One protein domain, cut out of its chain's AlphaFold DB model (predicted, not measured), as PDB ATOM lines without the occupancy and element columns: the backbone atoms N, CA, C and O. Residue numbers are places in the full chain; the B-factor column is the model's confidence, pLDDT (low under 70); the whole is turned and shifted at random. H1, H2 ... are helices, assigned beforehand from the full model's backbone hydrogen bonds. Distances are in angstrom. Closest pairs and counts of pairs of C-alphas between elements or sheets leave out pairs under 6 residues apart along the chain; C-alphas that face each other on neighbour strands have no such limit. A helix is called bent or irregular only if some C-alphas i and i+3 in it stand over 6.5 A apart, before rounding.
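AT A GLANCE: This is residues 78 to 120 of the 128 residues of a protein of Clavibacter michiganensis subsp. phaseoli (UniProt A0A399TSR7). A bent helix and a short one make a flat, open U: H1a one leg, H1b the base, H2 the shorter leg. The 43 printed residues hold two named helices, H1 then H2; the class is all helix. The whole is extended, with radius of gyration of the C-alphas 16.1 A and spans 45 by 23 by 7 A.

HOW THE PARTS SIT: Start at H1, residues 78 to 109, by its hydrogen bonds one helix, but bent: C-alphas 93 and 96 are 7.6 A apart. Its arms H1a, to residue 93, and H1b, from 96, are only just about perpendicular at 72 degrees. H1b is irregular: C-alphas 104 and 107 are 7.4 A apart. H2, residues 112 to 119, is close to H1b but not clearly touching, C-alphas 108 and 114 being closest at 6.7 A. Every O i to N i+4 pair is within hydrogen-bond range in H1a and H2, 8 of 10 in H1b.

IN THESE COORDINATES: Find C-alpha 78 at (180.819, 178.548, 83.038); H1a runs 22.6 A, H1b 18.8 A, H2 10.4 A to C-alpha 119 at (182.009, 145.226, 108.512).

THE WHOLE: C-alphas 78 and 113 are farthest apart, 45.8 A. The printed part has no cut; no printed residue has pLDDT under 70.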
ATOM      1  N   ARG A  78     181.978 177.788  82.536       98.31
ATOM      2  CA  ARG A  78     180.819 178.548  83.038       98.31
ATOM      3  C   ARG A  78     179.836 177.652  83.788       98.31
ATOM      4  O   ARG A  78     179.425 177.992  84.896       98.31
ATOM      5  N   ARG A  79     179.505 176.485  83.223       98.50
ATOM      6  CA  ARG A  79     178.600 175.512  83.856       98.50
ATOM      7  C   ARG A  79     179.132 175.044  85.210       98.50
ATOM      8  O   ARG A  79     178.392 175.039  86.195       98.50
ATOM      9  N   MET A  80     180.405 174.653  85.272       98.25
ATOM     10  CA  MET A  80     181.032 174.180  86.510       98.25
ATOM     11  C   MET A  80     181.151 175.294  87.552       98.25
ATOM     12  O   MET A  80     180.891 175.043  88.729       98.25
ATOM     13  N   LEU A  81     181.473 176.524  87.141       97.88
ATOM     14  CA  LEU A  81     181.550 177.677  88.038       97.88
ATOM     15  C   LEU A  81     180.191 177.979  88.685       97.88
ATOM     16  O   LEU A  81     180.107 178.054  89.910       97.88
ATOM     17  N   VAL A  82     179.121 178.077  87.887       98.44
ATOM     18  CA  VAL A  82     177.756 178.296  88.399       98.44
ATOM     19  C   VAL A  82     177.344 177.168  89.340       98.44
ATOM     20  O   VAL A  82     176.893 177.428  90.454       98.44
ATOM     21  N   THR A  83     177.563 175.914  88.935       98.44
ATOM     22  CA  THR A  83     177.250 174.741  89.764       98.44
ATOM     23  C   THR A  83     177.978 174.805  91.106       98.44
ATOM     24  O   THR A  83     177.369 174.600  92.155       98.44
ATOM     25  N   SER A  84     179.264 175.158  91.092       98.25
ATOM     26  CA  SER A  84     180.088 175.264  92.297       98.25
ATOM     27  C   SER A  84     179.577 176.355  93.239       98.25
ATOM     28  O   SER A  84     179.464 176.115  94.439       98.25
ATOM     29  N   ILE A  85     179.212 177.529  92.707       98.31
ATOM     30  CA  ILE A  85     178.651 178.640  93.490       98.31
ATOM     31  C   ILE A  85     177.315 178.234  94.123       98.31
ATOM     32  O   ILE A  85     177.129 178.408  95.327       98.31
ATOM     33  N   VAL A  86     176.408 177.635  93.344       98.50
ATOM     34  CA  VAL A  86     175.093 177.184  93.828       98.50
ATOM     35  C   VAL A  86     175.241 176.140  94.933       98.50
ATOM     36  O   VAL A  86     174.600 176.245  95.981       98.50
ATOM     37  N   LEU A  87     176.099 175.137  94.738       98.31
ATOM     38  CA  LEU A  87     176.336 174.105  95.746       98.31
ATOM     39  C   LEU A  87     176.995 174.683  97.001       98.31
ATOM     40  O   LEU A  87     176.587 174.341  98.111       98.31
ATOM     41  N   ARG A  88     177.951 175.606  96.852       98.19
ATOM     42  CA  ARG A  88     178.589 176.281  97.988       98.19
ATOM     43  C   ARG A  88     177.576 177.088  98.797       98.19
ATOM     44  O   ARG A  88     177.573 176.976 100.020       98.19
ATOM     45  N   ALA A  89     176.690 177.830  98.134       98.44
ATOM     46  CA  ALA A  89     175.618 178.574  98.791       98.44
ATOM     47  C   ALA A  89     174.674 177.641  99.565       98.44
ATOM     48  O   ALA A  89     174.358 177.905 100.724       98.44
ATOM     49  N   ARG A  90     174.287 176.501  98.972       98.12
ATOM     50  CA  ARG A  90     173.460 175.485  99.649       98.12
ATOM     51  C   ARG A  90     174.149 174.897 100.878       98.12
ATOM     52  O   ARG A  90     173.490 174.730 101.899       98.12
ATOM     53  N   ILE A  91     175.445 174.591 100.793       97.69
ATOM     54  CA  ILE A  91     176.222 174.080 101.931       97.69
ATOM     55  C   ILE A  91     176.251 175.114 103.054       97.69
ATOM     56  O   ILE A  91     175.946 174.765 104.187       97.69
ATOM     57  N   ILE A  92     176.565 176.377 102.746       98.38
ATOM     58  CA  ILE A  92     176.618 177.455 103.745       98.38
ATOM     59  C   ILE A  92     175.254 177.622 104.426       98.38
ATOM     60  O   ILE A  92     175.183 177.633 105.652       98.38
ATOM     61  N   ALA A  93     174.171 177.674 103.645       98.44
ATOM     62  CA  ALA A  93     172.818 177.835 104.171       98.44
ATOM     63  C   ALA A  93     172.365 176.654 105.049       98.44
ATOM     64  O   ALA A  93     171.659 176.858 106.033       98.44
ATOM     65  N   ARG A  94     172.766 175.423 104.702       98.19
ATOM     66  CA  ARG A  94     172.368 174.189 105.409       98.19
ATOM     67  C   ARG A  94     173.358 173.738 106.485       98.19
ATOM     68  O   ARG A  94     173.147 172.705 107.125       98.19
ATOM     69  N   TRP A  95     174.458 174.465 106.668       98.25
ATOM     70  CA  TRP A  95     175.531 174.066 107.573       98.25
ATOM     71  C   TRP A  95     175.077 173.911 109.033       98.25
ATOM     72  O   TRP A  95     175.439 172.901 109.640       98.25
ATOM     73  N   PRO A  96     174.267 174.821 109.616       98.44
ATOM     74  CA  PRO A  96     173.815 174.669 110.999       98.44
ATOM     75  C   PRO A  96     173.016 173.380 111.228       98.44
ATOM     76  O   PRO A  96     173.266 172.673 112.205       98.44
ATOM     77  N   GLN A  97     172.111 173.041 110.303       98.25
ATOM     78  CA  GLN A  97     171.291 171.831 110.368       98.25
ATOM     79  C   GLN A  97     172.157 170.578 110.218       98.25
ATOM     80  O   GLN A  97     172.048 169.655 111.022       98.25
ATOM     81  N   LEU A  98     173.065 170.568 109.233       97.50
ATOM     82  CA  LEU A  98     173.990 169.455 109.015       97.50
ATOM     83  C   LEU A  98     174.864 169.214 110.252       97.50
ATOM     84  O   LEU A  98     174.965 168.093 110.739       97.50
ATOM     85  N   ARG A  99     175.440 170.282 110.814       98.19
ATOM     86  CA  ARG A  99     176.252 170.225 112.034       98.19
ATOM     87  C   ARG A  99     175.469 169.656 113.217       98.19
ATOM     88  O   ARG A  99     176.018 168.840 113.952       98.19
ATOM     89  N   ALA A 100     174.223 170.085 113.420       98.31
ATOM     90  CA  ALA A 100     173.379 169.577 114.501       98.31
ATOM     91  C   ALA A 100     173.071 168.082 114.322       98.31
ATOM     92  O   ALA A 100     173.267 167.307 115.257       98.31
ATOM     93  N   ALA A 101     172.686 167.670 113.110       98.12
ATOM     94  CA  ALA A 101     172.386 166.275 112.794       98.12
ATOM     95  C   ALA A 101     173.598 165.356 113.014       98.12
ATOM     96  O   ALA A 101     173.475 164.318 113.661       98.12
ATOM     97  N   TYR A 102     174.786 165.762 112.552       97.44
ATOM     98  CA  TYR A 102     176.015 164.992 112.759       97.44
ATOM     99  C   TYR A 102     176.410 164.902 114.236       97.44
ATOM    100  O   TYR A 102     176.816 163.837 114.690       97.44
ATOM    101  N   ARG A 103     176.260 165.986 115.009       98.00
ATOM    102  CA  ARG A 103     176.540 165.970 116.454       98.00
ATOM    103  C   ARG A 103     175.588 165.058 117.218       98.00
ATOM    104  O   ARG A 103     176.045 164.297 118.061       98.00
ATOM    105  N   ALA A 104     174.296 165.106 116.902       98.19
ATOM    106  CA  ALA A 104     173.303 164.224 117.509       98.19
ATOM    107  C   ALA A 104     173.549 162.751 117.143       98.19
ATOM    108  O   ALA A 104     173.385 161.865 117.977       98.19
ATOM    109  N   ALA A 105     173.987 162.482 115.910       97.75
ATOM    110  CA  ALA A 105     174.294 161.134 115.444       97.75
ATOM    111  C   ALA A 105     175.652 160.600 115.933       97.75
ATOM    112  O   ALA A 105     175.894 159.401 115.789       97.75
ATOM    113  N   LEU A 106     176.516 161.452 116.503       97.31
ATOM    114  CA  LEU A 106     177.900 161.118 116.841       97.31
ATOM    115  C   LEU A 106     178.022 159.836 117.687       97.31
ATOM    116  O   LEU A 106     178.739 158.943 117.245       97.31
ATOM    117  N   PRO A 107     177.271 159.653 118.797       96.38
ATOM    118  CA  PRO A 107     177.391 158.447 119.622       96.38
ATOM    119  C   PRO A 107     177.044 157.160 118.868       96.38
ATOM    120  O   PRO A 107     177.582 156.102 119.172       96.38
ATOM    121  N   ARG A 108     176.148 157.242 117.875       95.50
ATOM    122  CA  ARG A 108     175.752 156.103 117.046       95.50
ATOM    123  C   ARG A 108     176.816 155.813 115.992       95.50
ATOM    124  O   ARG A 108     177.345 154.709 115.961       95.50
ATOM    125  N   ILE A 109     177.162 156.792 115.155       95.62
ATOM    126  CA  ILE A 109     178.056 156.585 113.998       95.62
ATOM    127  C   ILE A 109     179.499 156.235 114.396       95.62
ATOM    128  O   ILE A 109     180.235 155.683 113.582       95.62
ATOM    129  N   THR A 110     179.909 156.533 115.632       95.50
ATOM    130  CA  THR A 110     181.212 156.122 116.180       95.50
ATOM    131  C   THR A 110     181.117 154.923 117.123       95.50
ATOM    132  O   THR A 110     182.109 154.585 117.761       95.50
ATOM    133  N   SER A 111     179.947 154.292 117.266       94.31
ATOM    134  CA  SER A 111     179.802 153.124 118.139       94.31
ATOM    135  C   SER A 111     180.389 151.873 117.496       94.31
ATOM    136  O   SER A 111     180.187 151.613 116.309       94.31
ATOM    137  N   GLU A 112     181.035 151.041 118.308       94.62
ATOM    138  CA  GLU A 112     181.553 149.744 117.869       94.62
ATOM    139  C   GLU A 112     180.447 148.868 117.259       94.62
ATOM    140  O   GLU A 112     180.677 148.162 116.285       94.62
ATOM    141  N   ALA A 113     179.221 148.964 117.784       92.75
ATOM    142  CA  ALA A 113     178.070 148.226 117.276       92.75
ATOM    143  C   ALA A 113     177.692 148.610 115.832       92.75
ATOM    144  O   ALA A 113     177.373 147.732 115.033       92.75
ATOM    145  N   GLU A 114     177.719 149.898 115.470       94.44
ATOM    146  CA  GLU A 114     177.405 150.337 114.099       94.44
ATOM    147  C   GLU A 114     178.538 150.011 113.115       94.44
ATOM    148  O   GLU A 114     178.283 149.665 111.959       94.44
ATOM    149  N   TRP A 115     179.790 150.038 113.574       95.31
ATOM    150  CA  TRP A 115     180.932 149.588 112.775       95.31
ATOM    151  C   TRP A 115     180.941 148.071 112.577       95.31
ATOM    152  O   TRP A 115     181.194 147.610 111.467       95.31
ATOM    153  N   ALA A 116     180.575 147.293 113.600       95.19
ATOM    154  CA  ALA A 116     180.431 145.845 113.492       95.19
ATOM    155  C   ALA A 116     179.417 145.458 112.405       95.19
ATOM    156  O   ALA A 116     179.707 144.608 111.567       95.19
ATOM    157  N   LYS A 117     178.280 146.166 112.333       94.38
ATOM    158  CA  LYS A 117     177.308 146.015 111.235       94.38
ATOM    159  C   LYS A 117     177.916 146.347 109.873       94.38
ATOM    160  O   LYS A 117     177.713 145.598 108.924       94.38
ATOM    161  N   SER A 118     178.659 147.450 109.780       94.88
ATOM    162  CA  SER A 118     179.260 147.918 108.521       94.88
ATOM    163  C   SER A 118     180.307 146.940 107.974       94.88
ATOM    164  O   SER A 118     180.436 146.795 106.763       94.88
ATOM    165  N   PHE A 119     181.018 146.245 108.863       95.19
ATOM    166  CA  PHE A 119     182.009 145.226 108.512       95.19
ATOM    167  C   PHE A 119     181.468 143.790 108.498       95.19
ATOM    168  O   PHE A 119     182.212 142.873 108.166       95.19
ATOM    169  N   GLY A 120     180.198 143.574 108.855       94.06
ATOM    170  CA  GLY A 120     179.600 142.238 108.908       94.06
ATOM    171  C   GLY A 120     180.168 141.335 110.010       94.06
ATOM    172  O   GLY A 120     180.198 140.119 109.846       94.06
TER     173      GLY A 120